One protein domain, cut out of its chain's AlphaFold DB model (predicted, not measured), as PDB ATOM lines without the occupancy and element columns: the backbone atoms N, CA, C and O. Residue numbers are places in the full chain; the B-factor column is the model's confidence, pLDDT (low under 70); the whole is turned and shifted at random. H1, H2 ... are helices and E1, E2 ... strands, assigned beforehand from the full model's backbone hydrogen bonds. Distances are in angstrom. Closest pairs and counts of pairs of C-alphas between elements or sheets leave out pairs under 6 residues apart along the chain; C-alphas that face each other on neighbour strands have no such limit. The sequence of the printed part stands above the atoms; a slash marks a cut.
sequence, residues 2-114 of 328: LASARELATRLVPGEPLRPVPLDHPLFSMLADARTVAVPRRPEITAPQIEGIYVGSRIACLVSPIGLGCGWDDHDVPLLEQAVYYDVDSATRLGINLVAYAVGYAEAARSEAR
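AT A GLANCE: This is residues 2 to 114 of the 328 residues of the protein "DUF4159 domain-containing protein" of Lentisphaerae bacterium (UniProt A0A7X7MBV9). A two-stranded hairpin, E1 and E2, lies between two helices that run nearly the same way as E1: H1 packs on the hairpin, and the longer H3 runs past its other side, near E2. H4 follows H3 at one end of the long axis; H2 and the loop of residues 73 to 87 lie towards the other. The 113 printed residues hold four named helices and two named strands, in the order H1 E1 E2 H2 H3 H4; the sheet, E1 - E2, is antiparallel. The class is mixed, helices and strands, with under half of the residues in named elements. The whole is compact, with a radius of gyration of the C-alphas of 14.7 A, yet elongated, spanning 49 by 30 by 23 A.

HOW THE PARTS SIT: From H1, residues 2 to 12, to E2, residues 58 to 63, the closest C-alphas are those of Ala 9 and Cys 61, 6.2 A apart. E1, residues 51 to 55, forms a hairpin with E2, their directions at 150 degrees; N 53 and O 61 are 2.9 A apart, within hydrogen-bond range. Residues 19 to 20 pair antiparallel with residues 51 to 52 of E1. H2, residues 69 to 72, touches H3, residues 88 to 104, of which 88 to 95 alone take part; the closest C-alphas, of Gly 71 and Val 88, are 3.9 A apart. E2 and H3 are near each other, with 6 pairs of C-alphas within 10 A. H3 and H4, residues 106 to 112, meet only through their link. H1 and H3 are apart. In H1, H3 and H4 every O i to N i+4 pair is within hydrogen-bond range; H2 is too short for one.

IN THESE COORDINATES: H1 begins at C-alpha 2 (33.179, 1.833, 32.475) and is 15.4 A long. E1 measures 13.5 A, E2 14.0 A, H2 5.0 A and H3 23.9 A. H4, 10.1 A, ends at C-alpha 112 (56.393, -14.670, 25.733).

THE WHOLE: The C-alphas farthest apart, of Leu 79 and Arg 114, are 49.5 A apart. The printed part has no cut. The links H1 to E1 and H2 to H3 are long. No printed residue is under 70 in pLDDT.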
ATOM      1  N   LEU A   2      31.887   1.624  33.157       92.06
ATOM      2  CA  LEU A   2      33.179   1.833  32.475       92.06
ATOM      3  C   LEU A   2      34.344   2.211  33.412       92.06
ATOM      4  O   LEU A   2      35.397   1.590  33.338       92.06
ATOM      5  N   ALA A   3      34.151   3.167  34.328       94.25
ATOM      6  CA  ALA A   3      35.185   3.546  35.299       94.25
ATOM      7  C   ALA A   3      35.667   2.349  36.146       94.25
ATOM      8  O   ALA A   3      36.865   2.116  36.261       94.25
ATOM      9  N   SER A   4      34.735   1.537  36.654       95.44
ATOM     10  CA  SER A   4      35.042   0.324  37.420       95.44
ATOM     11  C   SER A   4      35.724  -0.756  36.573       95.44
ATOM     12  O   SER A   4      36.588  -1.468  37.076       95.44
ATOM     13  N   ALA A   5      35.363  -0.877  35.290       93.94
ATOM     14  CA  ALA A   5      36.012  -1.806  34.363       93.94
ATOM     15  C   ALA A   5      37.472  -1.405  34.096       93.94
ATOM     16  O   ALA A   5      38.356  -2.256  34.149       93.94
ATOM     17  N   ARG A   6      37.739  -0.107  33.895       94.50
ATOM     18  CA  ARG A   6      39.104   0.425  33.751       94.50
ATOM     19  C   ARG A   6      39.937   0.204  35.014       94.50
ATOM     20  O   ARG A   6      41.063  -0.269  34.925       94.50
ATOM     21  N   GLU A   7      39.369   0.466  36.190       93.31
ATOM     22  CA  GLU A   7      40.040   0.212  37.472       93.31
ATOM     23  C   GLU A   7      40.344  -1.281  37.686       93.31
ATOM     24  O   GLU A   7      41.402  -1.650  38.198       93.31
ATOM     25  N   LEU A   8      39.428  -2.173  37.295       93.44
ATOM     26  CA  LEU A   8      39.682  -3.611  37.314       93.44
ATOM     27  C   LEU A   8      40.819  -3.995  36.360       93.44
ATOM     28  O   LEU A   8      41.703  -4.740  36.773       93.44
ATOM     29  N   ALA A   9      40.830  -3.466  35.134       92.00
ATOM     30  CA  ALA A   9      41.865  -3.755  34.144       92.00
ATOM     31  C   ALA A   9      43.272  -3.437  34.682       92.00
ATOM     32  O   ALA A   9      44.138  -4.311  34.678       92.00
ATOM     33  N   THR A  10      43.477  -2.244  35.255       88.69
ATOM     34  CA  THR A  10      44.773  -1.836  35.831       88.69
ATOM     35  C   THR A  10      45.213  -2.718  37.006       88.69
ATOM     36  O   THR A  10      46.405  -2.894  37.245       88.69
ATOM     37  N   ARG A  11      44.266  -3.301  37.755       91.38
ATOM     38  CA  ARG A  11      44.580  -4.237  38.849       91.38
ATOM     39  C   ARG A  11      44.959  -5.634  38.354       91.38
ATOM     40  O   ARG A  11      45.700  -6.321  39.050       91.38
ATOM     41  N   LEU A  12      44.455  -6.061  37.193       89.19
ATOM     42  CA  LEU A  12      44.749  -7.380  36.619       89.19
ATOM     43  C   LEU A  12      46.172  -7.477  36.061       89.19
ATOM     44  O   LEU A  12      46.774  -8.546  36.126       89.19
ATOM     45  N   VAL A  13      46.706  -6.374  35.530       86.94
ATOM     46  CA  VAL A  13      48.067  -6.302  34.983       86.94
ATOM     47  C   VAL A  13      48.782  -5.088  35.591       86.94
ATOM     48  O   VAL A  13      48.800  -4.009  34.997       86.94
ATOM     49  N   PRO A  14      49.336  -5.224  36.809       85.19
ATOM     50  CA  PRO A  14      49.974  -4.111  37.502       85.19
ATOM     51  C   PRO A  14      51.166  -3.550  36.721       85.19
ATOM     52  O   PRO A  14      51.992  -4.304  36.216       85.19
ATOM     53  N   GLY A  15      51.287  -2.223  36.684       84.38
ATOM     54  CA  GLY A  15      52.415  -1.522  36.056       84.38
ATOM     55  C   GLY A  15      52.242  -1.227  34.565       84.38
ATOM     56  O   GLY A  15      52.926  -0.341  34.061       84.38
ATOM     57  N   GLU A  16      51.290  -1.876  33.891       88.88
ATOM     58  CA  GLU A  16      50.955  -1.588  32.497       88.88
ATOM     59  C   GLU A  16      49.682  -0.732  32.421       88.88
ATOM     60  O   GLU A  16      48.645  -1.101  32.985       88.88
ATOM     61  N   PRO A  17      49.716   0.437  31.759       90.38
ATOM     62  CA  PRO A  17      48.540   1.283  31.663       90.38
ATOM     63  C   PRO A  17      47.583   0.766  30.586       90.38
ATOM     64  O   PRO A  17      47.969   0.102  29.624       90.38
ATOM     65  N   LEU A  18      46.312   1.127  30.740       93.19
ATOM     66  CA  LEU A  18      45.290   0.949  29.717       93.19
ATOM     67  C   LEU A  18      45.473   2.012  28.622       93.19
ATOM     68  O   LEU A  18      45.625   3.194  28.933       93.19
ATOM     69  N   ARG A  19      45.467   1.598  27.352       93.12
ATOM     70  CA  ARG A  19      45.805   2.458  26.205       93.12
ATOM     71  C   ARG A  19      44.815   2.267  25.060       93.12
ATOM     72  O   ARG A  19      44.300   1.161  24.914       93.12
ATOM     73  N   PRO A  20      44.568   3.274  24.210       95.00
ATOM     74  CA  PRO A  20      43.846   3.063  22.958       95.00
ATOM     75  C   PRO A  20      44.553   2.016  22.088       95.00
ATOM     76  O   PRO A  20      45.771   2.068  21.924       95.00
ATOM     77  N   VAL A  21      43.799   1.073  21.524       96.12
ATOM     78  CA  VAL A  21      44.353   0.097  20.577       96.12
ATOM     79  C   VAL A  21      44.504   0.769  19.204       96.12
ATOM     80  O   VAL A  21      43.512   1.295  18.694       96.12
ATOM     81  N   PRO A  22      45.701   0.758  18.585       94.62
ATOM     82  CA  PRO A  22      45.912   1.294  17.243       94.62
ATOM     83  C   PRO A  22      44.966   0.687  16.204       94.62
ATOM     84  O   PRO A  22      44.713  -0.516  16.215       94.62
ATOM     85  N   LEU A  23      44.451   1.499  15.277       94.50
ATOM     86  CA  LEU A  23      43.458   1.044  14.293       94.50
ATOM     87  C   LEU A  23      44.009  -0.004  13.311       94.50
ATOM     88  O   LEU A  23      43.271  -0.815  12.760       94.50
ATOM     89  N   ASP A  24      45.316   0.019  13.091       92.44
ATOM     90  CA  ASP A  24      46.057  -0.926  12.265       92.44
ATOM     91  C   ASP A  24      46.505  -2.188  13.021       92.44
ATOM     92  O   ASP A  24      47.140  -3.060  12.432       92.44
ATOM     93  N   HIS A  25      46.141  -2.323  14.299       95.62
ATOM     94  CA  HIS A  25      46.398  -3.524  15.082       95.62
ATOM     95  C   HIS A  25      45.622  -4.739  14.518       95.62
ATOM     96  O   HIS A  25      44.441  -4.605  14.162       95.62
ATOM     97  N   PRO A  26      46.213  -5.956  14.504       94.62
ATOM     98  CA  PRO A  26      45.579  -7.176  13.985       94.62
ATOM     99  C   PRO A  26      44.174  -7.452  14.523       94.62
ATOM    100  O   PRO A  26      43.316  -7.929  13.782       94.62
ATOM    101  N   LEU A  27      43.907  -7.071  15.777       96.44
ATOM    102  CA  LEU A  27      42.586  -7.140  16.418       96.44
ATOM    103  C   LEU A  27      41.436  -6.638  15.529       96.44
ATOM    104  O   LEU A  27      40.338  -7.174  15.614       96.44
ATOM    105  N   PHE A  28      41.646  -5.625  14.690       97.38
ATOM    106  CA  PHE A  28      40.575  -5.051  13.868       97.38
ATOM    107  C   PHE A  28      40.466  -5.661  12.468       97.38
ATOM    108  O   PHE A  28      39.639  -5.211  11.680       97.38
ATOM    109  N   SER A  29      41.280  -6.663  12.129       96.12
ATOM    110  CA  SER A  29      41.316  -7.235  10.775       96.12
ATOM    111  C   SER A  29      41.649  -8.732  10.707       96.12
ATOM    112  O   SER A  29      41.974  -9.226   9.630       96.12
ATOM    113  N   MET A  30      41.537  -9.463  11.826       95.00
ATOM    114  CA  MET A  30      41.831 -10.906  11.893       95.00
ATOM    115  C   MET A  30      41.061 -11.724  10.846       95.00
ATOM    116  O   MET A  30      41.666 -12.481  10.091       95.00
ATOM    117  N   LEU A  31      39.729 -11.594  10.822       96.88
ATOM    118  CA  LEU A  31      38.829 -12.342   9.933       96.88
ATOM    119  C   LEU A  31      37.917 -11.433   9.109       96.88
ATOM    120  O   LEU A  31      37.598 -11.762   7.968       96.88
ATOM    121  N   ALA A  32      37.507 -10.295   9.664       97.25
ATOM    122  CA  ALA A  32      36.747  -9.273   8.957       97.25
ATOM    123  C   ALA A  32      37.364  -7.896   9.181       97.25
ATOM    124  O   ALA A  32      37.935  -7.623  10.232       97.25
ATOM    125  N   ASP A  33      37.234  -7.002   8.207       97.25
ATOM    126  CA  ASP A  33      37.692  -5.625   8.369       97.25
ATOM    127  C   ASP A  33      36.737  -4.871   9.298       97.25
ATOM    128  O   ASP A  33      35.614  -4.575   8.906       97.25
ATOM    129  N   ALA A  34      37.164  -4.586  10.526       97.75
ATOM    130  CA  ALA A  34      36.420  -3.853  11.550       97.75
ATOM    131  C   ALA A  34      37.019  -2.463  11.825       97.75
ATOM    132  O   ALA A  34      36.741  -1.859  12.861       97.75
ATOM    133  N   ARG A  35      37.858  -1.946  10.914       97.50
ATOM    134  CA  ARG A  35      38.502  -0.627  11.068       97.50
ATOM    135  C   ARG A  35      37.524   0.533  10.885       97.50
ATOM    136  O   ARG A  35      37.787   1.643  11.333       97.50
ATOM    137  N   THR A  36      36.388   0.269  10.252       98.00
ATOM    138  CA  THR A  36      35.254   1.187  10.169       98.00
ATOM    139  C   THR A  36      34.057   0.589  10.888       98.00
ATOM    140  O   THR A  36      33.758  -0.597  10.745       98.00
ATOM    141  N   VAL A  37      33.362   1.405  11.669       98.19
ATOM    142  CA  VAL A  37      32.208   0.984  12.472       98.19
ATOM    143  C   VAL A  37      31.124   2.049  12.435       98.19
ATOM    144  O   VAL A  37      31.403   3.217  12.169       98.19
ATOM    145  N   ALA A  38      29.897   1.647  12.737       97.94
ATOM    146  CA  ALA A  38      28.771   2.539  12.926       97.94
ATOM    147  C   ALA A  38      28.261   2.456  14.368       97.94
ATOM    148  O   ALA A  38      28.123   1.380  14.954       97.94
ATOM    149  N   VAL A  39      27.973   3.624  14.933       97.31
ATOM    150  CA  VAL A  39      27.403   3.791  16.271       97.31
ATOM    151  C   VAL A  39      26.118   4.602  16.096       97.31
ATOM    152  O   VAL A  39      26.195   5.828  16.007       97.31
ATOM    153  N   PRO A  40      24.929   3.969  16.000       94.00
ATOM    154  CA  PRO A  40      23.703   4.627  15.530       94.00
ATOM    155  C   PRO A  40      23.349   5.934  16.247       94.00
ATOM    156  O   PRO A  40      22.850   6.872  15.633       94.00
ATOM    157  N   ARG A  41      23.643   6.022  17.550       91.69
ATOM    158  CA  ARG A  41      23.331   7.201  18.376       91.69
ATOM    159  C   ARG A  41      24.456   8.228  18.466       91.69
ATOM    160  O   ARG A  41      24.275   9.263  19.100       91.69
ATOM    161  N   ARG A  42      25.613   7.934  17.873       94.88
ATOM    162  CA  ARG A  42      26.817   8.779  17.830       94.88
ATOM    163  C   ARG A  42      27.487   8.624  16.453       94.88
ATOM    164  O   ARG A  42      28.578   8.058  16.372       94.88
ATOM    165  N   PRO A  43      26.829   9.061  15.361       95.44
ATOM    166  CA  PRO A  43      27.274   8.804  13.987       95.44
ATOM    167  C   PRO A  43      28.630   9.437  13.642       95.44
ATOM    168  O   PRO A  43      29.242   9.078  12.641       95.44
ATOM    169  N   GLU A  44      29.121  10.370  14.457       97.25
ATOM    170  CA  GLU A  44      30.470  10.916  14.338       97.25
ATOM    171  C   GLU A  44      31.573   9.904  14.701       97.25
ATOM    172  O   GLU A  44      32.730  10.096  14.325       97.25
ATOM    173  N   ILE A  45      31.240   8.825  15.419       97.31
ATOM    174  CA  ILE A  45      32.168   7.738  15.738       97.31
ATOM    175  C   ILE A  45      32.171   6.743  14.577       97.31
ATOM    176  O   ILE A  45      31.239   5.960  14.410       97.31
ATOM    177  N   THR A  46      33.250   6.770  13.796       97.81
ATOM    178  CA  THR A  46      33.403   5.974  12.563       97.81
ATOM    179  C   THR A  46      34.482   4.893  12.651       97.81
ATOM    180  O   THR A  46      34.633   4.092  11.729       97.81
ATOM    181  N   ALA A  47      35.216   4.840  13.764       97.81
ATOM    182  CA  ALA A  47      36.273   3.870  14.043       97.81
ATOM    183  C   ALA A  47      36.053   3.234  15.429       97.81
ATOM    184  O   ALA A  47      35.497   3.893  16.319       97.81
ATOM    185  N   PRO A  48      36.458   1.968  15.631       97.50
ATOM    186  CA  PRO A  48      36.293   1.296  16.909       97.50
ATOM    187  C   PRO A  48      37.067   2.026  18.006       97.50
ATOM    188  O   PRO A  48      38.247   2.338  17.868       97.50
ATOM    189  N   GLN A  49      36.392   2.274  19.124       96.12
ATOM    190  CA  GLN A  49      37.004   2.796  20.337       96.12
ATOM    191  C   GLN A  49      37.176   1.631  21.297       96.12
ATOM    192  O   GLN A  49      36.218   1.196  21.936       96.12
ATOM    193  N   ILE A  50      38.386   1.089  21.345       96.75
ATOM    194  CA  ILE A  50      38.751  -0.004  22.238       96.75
ATOM    195  C   ILE A  50      40.058   0.355  22.925       96.75
ATOM    196  O   ILE A  50      40.993   0.858  22.303       96.75
ATOM    197  N   GLU A  51      40.112   0.073  24.217       96.06
ATOM    198  CA  GLU A  51      41.304   0.222  25.029       96.06
ATOM    199  C   GLU A  51      41.845  -1.159  25.413       96.06
ATOM    200  O   GLU A  51      41.076  -2.085  25.676       96.06
ATOM    201  N   GLY A  52      43.165  -1.303  25.452       95.25
ATOM    202  CA  GLY A  52      43.853  -2.546  25.766       95.25
ATOM    203  C   GLY A  52      45.004  -2.337  26.745       95.25
ATOM    204  O   GLY A  52      45.626  -1.275  26.773       95.25
ATOM    205  N   ILE A  53      45.278  -3.358  27.552       95.00
ATOM    206  CA  ILE A  53      46.538  -3.495  28.286       95.00
ATOM    207  C   ILE A  53      47.360  -4.567  27.584       95.00
ATOM    208  O   ILE A  53      46.896  -5.705  27.456       95.00
ATOM    209  N   TYR A  54      48.559  -4.205  27.134       93.62
ATOM    210  CA  TYR A  54      49.480  -5.131  26.486       93.62
ATOM    211  C   TYR A  54      50.276  -5.939  27.514       93.62
ATOM    212  O   TYR A  54      50.655  -5.434  28.566       93.62
ATOM    213  N   VAL A  55      50.533  -7.205  27.194       92.12
ATOM    214  CA  VAL A  55      51.535  -8.052  27.850       92.12
ATOM    215  C   VAL A  55      52.316  -8.715  26.730       92.12
ATOM    216  O   VAL A  55      51.758  -9.561  26.030       92.12
ATOM    217  N   GLY A  56      53.571  -8.303  26.548       92.81
ATOM    218  CA  GLY A  56      54.312  -8.639  25.335       92.81
ATOM    219  C   GLY A  56      53.628  -8.040  24.108       92.81
ATOM    220  O   GLY A  56      53.211  -6.879  24.125       92.81
ATOM    221  N   SER A  57      53.451  -8.848  23.067       92.44
ATOM    222  CA  SER A  57      52.917  -8.391  21.782       92.44
ATOM    223  C   SER A  57      51.394  -8.364  21.739       92.44
ATOM    224  O   SER A  57      50.806  -7.895  20.765       92.44
ATOM    225  N   ARG A  58      50.727  -8.872  22.785       93.12
ATOM    226  CA  ARG A  58      49.276  -9.068  22.788       93.12
ATOM    227  C   ARG A  58      48.541  -8.204  23.795       93.12
ATOM    228  O   ARG A  58      49.006  -7.958  24.903       93.12
ATOM    229  N   ILE A  59      47.293  -7.889  23.472       94.38
ATOM    230  CA  ILE A  59      46.316  -7.376  24.433       94.38
ATOM    231  C   ILE A  59      45.918  -8.498  25.409       94.38
ATOM    232  O   ILE A  59      45.427  -9.555  25.002       94.38
ATOM    233  N   ALA A  60      46.135  -8.278  26.705       92.31
ATOM    234  CA  ALA A  60      45.762  -9.193  27.782       92.31
ATOM    235  C   ALA A  60      44.430  -8.847  28.446       92.31
ATOM    236  O   ALA A  60      43.713  -9.746  28.882       92.31
ATOM    237  N   CYS A  61      44.094  -7.563  28.499       94.25
ATOM    238  CA  CYS A  61      42.805  -7.077  28.968       94.25
ATOM    239  C   CYS A  61      42.294  -6.029  27.986       94.25
ATOM    240  O   CYS A  61      43.068  -5.178  27.555       94.25
ATOM    241  N   LEU A  62      41.011  -6.100  27.638       95.12
ATOM    242  CA  LEU A  62      40.373  -5.219  26.670       95.12
ATOM    243  C   LEU A  62      39.126  -4.593  27.289       95.12
ATOM    244  O   LEU A  62      38.321  -5.281  27.917       95.12
ATOM    245  N   VAL A  63      38.958  -3.291  27.089       96.31
ATOM    246  CA  VAL A  63      37.804  -2.519  27.545       96.31
ATOM    247  C   VAL A  63      37.209  -1.791  26.345       96.31
ATOM    248  O   VAL A  63      37.890  -1.013  25.683       96.31
ATOM    249  N   SER A  64      35.928  -2.032  26.068       96.62
ATOM    250  CA  SER A  64      35.165  -1.274  25.070       96.62
ATOM    251  C   SER A  64      34.264  -0.262  25.784       96.62
ATOM    252  O   SER A  64      33.337  -0.674  26.486       96.62
ATOM    253  N   PRO A  65      34.499   1.054  25.631       95.31
ATOM    254  CA  PRO A  65      33.585   2.092  26.110       95.31
ATOM    255  C   PRO A  65      32.212   2.061  25.430       95.31
ATOM    256  O   PRO A  65      31.233   2.522  26.012       95.31
ATOM    257  N   ILE A  66      32.146   1.525  24.208       96.31
ATOM    258  CA  ILE A  66      30.931   1.406  23.400       96.31
ATOM    259  C   ILE A  66      30.386  -0.019  23.529       96.31
ATOM    260  O   ILE A  66      31.140  -0.994  23.448       96.31
ATOM    261  N   GLY A  67      29.079  -0.148  23.751       95.44
ATOM    262  CA  GLY A  67      28.428  -1.441  23.937       95.44
ATOM    263  C   GLY A  67      28.537  -2.333  22.698       95.44
ATOM    264  O   GLY A  67      28.177  -1.921  21.598       95.44
ATOM    265  N   LEU A  68      29.001  -3.568  22.892       96.31
ATOM    266  CA  LEU A  68      28.978  -4.624  21.871       96.31
ATOM    267  C   LEU A  68      27.696  -5.469  21.949       96.31
ATOM    268  O   LEU A  68      27.218  -5.952  20.929       96.31
ATOM    269  N   GLY A  69      27.122  -5.599  23.153       94.75
ATOM    270  CA  GLY A  69      26.007  -6.508  23.441       94.75
ATOM    271  C   GLY A  69      24.766  -6.268  22.583       94.75
ATOM    272  O   GLY A  69      24.305  -7.197  21.945       94.75
ATOM    273  N   CYS A  70      24.285  -5.024  22.476       93.75
ATOM    274  CA  CYS A  70      23.106  -4.703  21.656       93.75
ATOM    275  C   CYS A  70      23.256  -5.143  20.191       93.75
ATOM    276  O   CYS A  70      22.308  -5.653  19.604       93.75
ATOM    277  N   GLY A  71      24.450  -4.974  19.611       94.38
ATOM    278  CA  GLY A  71      24.724  -5.425  18.249       94.38
ATOM    279  C   GLY A  71      24.839  -6.948  18.132       94.38
ATOM    280  O   GLY A  71      24.406  -7.504  17.132       94.38
ATOM    281  N   TRP A  72      25.372  -7.636  19.148       96.12
ATOM    282  CA  TRP A  72      25.417  -9.107  19.183       96.12
ATOM    283  C   TRP A  72      24.050  -9.757  19.412       96.12
ATOM    284  O   TRP A  72      23.803 -10.840  18.889       96.12
ATOM    285  N   ASP A  73      23.177  -9.091  20.164       94.00
ATOM    286  CA  ASP A  73      21.818  -9.549  20.455       94.00
ATOM    287  C   ASP A  73      20.818  -9.177  19.343       94.00
ATOM    288  O   ASP A  73      19.653  -9.564  19.428       94.00
ATOM    289  N   ASP A  74      21.252  -8.419  18.325       92.50
ATOM    290  CA  ASP A  74      20.389  -7.828  17.289       92.50
ATOM    291  C   ASP A  74      19.183  -7.090  17.901       92.50
ATOM    292  O   ASP A  74      18.019  -7.290  17.543       92.50
ATOM    293  N   HIS A  75      19.463  -6.274  18.923       88.69
ATOM    294  CA  HIS A  75      18.428  -5.655  19.741       88.69
ATOM    295  C   HIS A  75      18.694  -4.173  20.015       88.69
ATOM    296  O   HIS A  75      19.717  -3.789  20.586       88.69
ATOM    297  N   ASP A  76      17.720  -3.333  19.661       85.75
ATOM    298  CA  ASP A  76      17.708  -1.912  20.013       85.75
ATOM    299  C   ASP A  76      17.120  -1.690  21.417       85.75
ATOM    300  O   ASP A  76      16.264  -2.432  21.893       85.75
ATOM    301  N   VAL A  77      17.551  -0.620  22.081       89.12
ATOM    302  CA  VAL A  77      17.117  -0.219  23.424       89.12
ATOM    303  C   VAL A  77      16.421   1.148  23.381       89.12
ATOM    304  O   VAL A  77      16.952   2.136  23.904       89.12
ATOM    305  N   PRO A  78      15.230   1.264  22.760       87.81
ATOM    306  CA  PRO A  78      14.600   2.554  22.452       87.81
ATOM    307  C   PRO A  78      14.298   3.406  23.693       87.81
ATOM    308  O   PRO A  78      14.286   4.628  23.616       87.81
ATOM    309  N   LEU A  79      14.107   2.773  24.854       92.88
ATOM    310  CA  LEU A  79      13.817   3.459  26.118       92.88
ATOM    311  C   LEU A  79      15.067   3.984  26.845       92.88
ATOM    312  O   LEU A  79      14.947   4.705  27.831       92.88
ATOM    313  N   LEU A  80      16.270   3.614  26.399       90.19
ATOM    314  CA  LEU A  80      17.531   4.018  27.019       90.19
ATOM    315  C   LEU A  80      18.247   5.041  26.144       90.19
ATOM    316  O   LEU A  80      19.293   4.722  25.601       90.19
ATOM    317  N   GLU A  81      17.702   6.249  25.973       87.44
ATOM    318  CA  GLU A  81      18.184   7.270  25.013       87.44
ATOM    319  C   GLU A  81      19.709   7.496  25.031       87.44
ATOM    320  O   GLU A  81      20.328   7.640  23.979       87.44
ATOM    321  N   GLN A  82      20.330   7.422  26.210       89.75
ATOM    322  CA  GLN A  82      21.768   7.640  26.418       89.75
ATOM    323  C   GLN A  82      22.661   6.433  26.073       89.75
ATOM    324  O   GLN A  82      23.881   6.520  26.205       89.75
ATOM    325  N   ALA A  83      22.088   5.292  25.680       91.50
ATOM    326  CA  ALA A  83      22.850   4.096  25.340       91.50
ATOM    327  C   ALA A  83      23.718   4.326  24.092       91.50
ATOM    328  O   ALA A  83      23.233   4.776  23.058       91.50
ATOM    329  N   VAL A  84      25.001   3.974  24.179       94.88
ATOM    330  CA  VAL A  84      25.953   4.055  23.063       94.88
ATOM    331  C   VAL A  84      26.475   2.651  22.777       94.88
ATOM    332  O   VAL A  84      27.130   2.041  23.624       94.88
ATOM    333  N   TYR A  85      26.162   2.128  21.596       96.44
ATOM    334  CA  TYR A  85      26.502   0.774  21.158       96.44
ATOM    335  C   TYR A  85      26.785   0.760  19.660       96.44
ATOM    336  O   TYR A  85      26.290   1.609  18.915       96.44
ATOM    337  N   TYR A  86      27.603  -0.196  19.239       97.62
ATOM    338  CA  TYR A  86      27.837  -0.472  17.828       97.62
ATOM    339  C   TYR A  86      26.578  -1.067  17.192       97.62
ATOM    340  O   TYR A  86      25.812  -1.760  17.867       97.62
ATOM    341  N   ASP A  87      26.369  -0.817  15.901       96.94
ATOM    342  CA  ASP A  87      25.345  -1.532  15.140       96.94
ATOM    343  C   ASP A  87      25.675  -3.031  14.998       96.94
ATOM    344  O   ASP A  87      26.758  -3.497  15.368       96.94
ATOM    345  N   VAL A  88      24.717  -3.800  14.480       97.50
ATOM    346  CA  VAL A  88      24.802  -5.268  14.387       97.50
ATOM    347  C   VAL A  88      25.999  -5.714  13.553       97.50
ATOM    348  O   VAL A  88      26.762  -6.584  13.978       97.50
ATOM    349  N   ASP A  89      26.205  -5.092  12.392       97.88
ATOM    350  CA  ASP A  89      27.313  -5.419  11.495       97.88
ATOM    351  C   ASP A  89      28.673  -5.125  12.149       97.88
ATOM    352  O   ASP A  89      29.544  -5.997  12.210       97.88
ATOM    353  N   SER A  90      28.846  -3.928  12.718       98.25
ATOM    354  CA  SER A  90      30.099  -3.528  13.363       98.25
ATOM    355  C   SER A  90      30.404  -4.384  14.589       98.25
ATOM    356  O   SER A  90      31.532  -4.857  14.744       98.25
ATOM    357  N   ALA A  91      29.409  -4.628  15.449       98.12
ATOM    358  CA  ALA A  91      29.570  -5.485  16.618       98.12
ATOM    359  C   ALA A  91      29.936  -6.917  16.207       98.12
ATOM    360  O   ALA A  91      30.839  -7.508  16.803       98.12
ATOM    361  N   THR A  92      29.300  -7.458  15.164       98.00
ATOM    362  CA  THR A  92      29.596  -8.802  14.645       98.00
ATOM    363  C   THR A  92      31.030  -8.893  14.132       98.00
ATOM    364  O   THR A  92      31.762  -9.789  14.560       98.00
ATOM    365  N   ARG A  93      31.473  -7.944  13.291       98.50
ATOM    366  CA  ARG A  93      32.853  -7.893  12.774       98.50
ATOM    367  C   ARG A  93      33.885  -7.787  13.902       98.50
ATOM    368  O   ARG A  93      34.887  -8.502  13.887       98.50
ATOM    369  N   LEU A  94      33.623  -6.960  14.917       98.44
ATOM    370  CA  LEU A  94      34.471  -6.868  16.110       98.44
ATOM    371  C   LEU A  94      34.482  -8.179  16.909       98.44
ATOM    372  O   LEU A  94      35.547  -8.641  17.311       98.44
ATOM    373  N   GLY A  95      33.322  -8.806  17.108       97.81
ATOM    374  CA  GLY A  95      33.171 -10.050  17.867       97.81
ATOM    375  C   GLY A  95      33.947 -11.220  17.263       97.81
ATOM    376  O   GLY A  95      34.717 -11.876  17.966       97.81
ATOM    377  N   ILE A  96      33.811 -11.453  15.954       97.88
ATOM    378  CA  ILE A  96      34.543 -12.538  15.279       97.88
ATOM    379  C   ILE A  96      36.055 -12.305  15.301       97.88
ATOM    380  O   ILE A  96      36.820 -13.250  15.498       97.88
ATOM    381  N   ASN A  97      36.494 -11.049  15.177       98.31
ATOM    382  CA  ASN A  97      37.908 -10.728  15.273       98.31
ATOM    383  C   ASN A  97      38.449 -10.904  16.692       98.31
ATOM    384  O   ASN A  97      39.555 -11.408  16.838       98.31
ATOM    385  N   LEU A  98      37.689 -10.535  17.731       97.25
ATOM    386  CA  LEU A  98      38.075 -10.731  19.134       97.25
ATOM    387  C   LEU A  98      38.336 -12.210  19.438       97.25
ATOM    388  O   LEU A  98      39.356 -12.549  20.039       97.25
ATOM    389  N   VAL A  99      37.441 -13.094  18.985       96.88
ATOM    390  CA  VAL A  99      37.598 -14.546  19.154       96.88
ATOM    391  C   VAL A  99      38.808 -15.054  18.370       96.88
ATOM    392  O   VAL A  99      39.652 -15.757  18.928       96.88
ATOM    393  N   ALA A 100      38.934 -14.667  17.099       97.31
ATOM    394  CA  ALA A 100      40.063 -15.068  16.265       97.31
ATOM    395  C   ALA A 100      41.403 -14.584  16.825       97.31
ATOM    396  O   ALA A 100      42.377 -15.330  16.815       97.31
ATOM    397  N   TYR A 101      41.445 -13.361  17.351       96.88
ATOM    398  CA  TYR A 101      42.615 -12.772  17.986       96.88
ATOM    399  C   TYR A 101      43.024 -13.564  19.231       96.88
ATOM    400  O   TYR A 101      44.180 -13.965  19.351       96.88
ATOM    401  N   ALA A 102      42.070 -13.858  20.121       94.88
ATOM    402  CA  ALA A 102      42.329 -14.624  21.338       94.88
ATOM    403  C   ALA A 102      42.888 -16.027  21.042       94.88
ATOM    404  O   ALA A 102      43.784 -16.491  21.745       94.88
ATOM    405  N   VAL A 103      42.388 -16.688  19.991       94.81
ATOM    406  CA  VAL A 103      42.881 -18.003  19.556       94.81
ATOM    407  C   VAL A 103      44.230 -17.889  18.844       94.81
ATOM    408  O   VAL A 103      45.160 -18.618  19.180       94.81
ATOM    409  N   GLY A 104      44.357 -16.968  17.886       93.62
ATOM    410  CA  GLY A 104      45.545 -16.821  17.046       93.62
ATOM    411  C   GLY A 104      46.790 -16.417  17.832       93.62
ATOM    412  O   GLY A 104      47.866 -16.952  17.591       93.62
ATOM    413  N   TYR A 105      46.653 -15.526  18.815       94.69
ATOM    414  CA  TYR A 105      47.777 -15.071  19.640       94.69
ATOM    415  C   TYR A 105      48.077 -15.984  20.842       94.69
ATOM    416  O   TYR A 105      48.979 -15.691  21.626       94.69
ATOM    417  N   ALA A 106      47.361 -17.101  21.017       92.19
ATOM    418  CA  ALA A 106      47.539 -17.982  22.176       92.19
ATOM    419  C   ALA A 106      48.914 -18.676  22.221       92.19
ATOM    420  O   ALA A 106      49.377 -19.070  23.295       92.19
ATOM    421  N   GLU A 107      49.560 -18.883  21.073       90.31
ATOM    422  CA  GLU A 107      50.916 -19.434  21.016       90.31
ATOM    423  C   GLU A 107      51.968 -18.387  21.383       90.31
ATOM    424  O   GLU A 107      52.739 -18.627  22.315       90.31
ATOM    425  N   ALA A 108      51.928 -17.210  20.747       90.94
ATOM    426  CA  ALA A 108      52.768 -16.067  21.103       90.94
ATOM    427  C   ALA A 108      52.673 -15.759  22.608       90.94
ATOM    428  O   ALA A 108      53.688 -15.722  23.298       90.94
ATOM    429  N   ALA A 109      51.452 -15.718  23.159       89.50
ATOM    430  CA  ALA A 109      51.201 -15.539  24.590       89.50
ATOM    431  C   ALA A 109      51.967 -16.534  25.475       89.50
ATOM    432  O   ALA A 109      52.513 -16.168  26.515       89.50
ATOM    433  N   ARG A 110      51.963 -17.816  25.093       90.25
ATOM    434  CA  ARG A 110      52.632 -18.886  25.844       90.25
ATOM    435  C   ARG A 110      54.143 -18.840  25.673       90.25
ATOM    436  O   ARG A 110      54.848 -19.239  26.594       90.25
ATOM    437  N   SER A 111      54.620 -18.395  24.514       88.00
ATOM    438  CA  SER A 111      56.043 -18.207  24.241       88.00
ATOM    439  C   SER A 111      56.609 -17.064  25.085       88.00
ATOM    440  O   SER A 111      57.544 -17.279  25.852       88.00
ATOM    441  N   GLU A 112      55.973 -15.894  25.034       90.25
ATOM    442  CA  GLU A 112      56.393 -14.670  25.733       90.25
ATOM    443  C   GLU A 112      56.246 -14.761  27.257       90.25
ATOM    444  O   GLU A 112      56.961 -14.091  27.994       90.25
ATOM    445  N   ALA A 113      55.337 -15.606  27.757       87.19
ATOM    446  CA  ALA A 113      55.181 -15.845  29.192       87.19
ATOM    447  C   ALA A 113      56.291 -16.728  29.792       87.19
ATOM    448  O   ALA A 113      56.327 -16.923  31.011       87.19
ATOM    449  N   ARG A 114      57.175 -17.313  28.970       84.50
ATOM    450  CA  ARG A 114      58.288 -18.121  29.479       84.50
ATOM    451  C   ARG A 114      59.286 -17.215  30.206       84.50
ATOM    452  O   ARG A 114      59.656 -16.174  29.669       84.50
TER     453      ARG A 114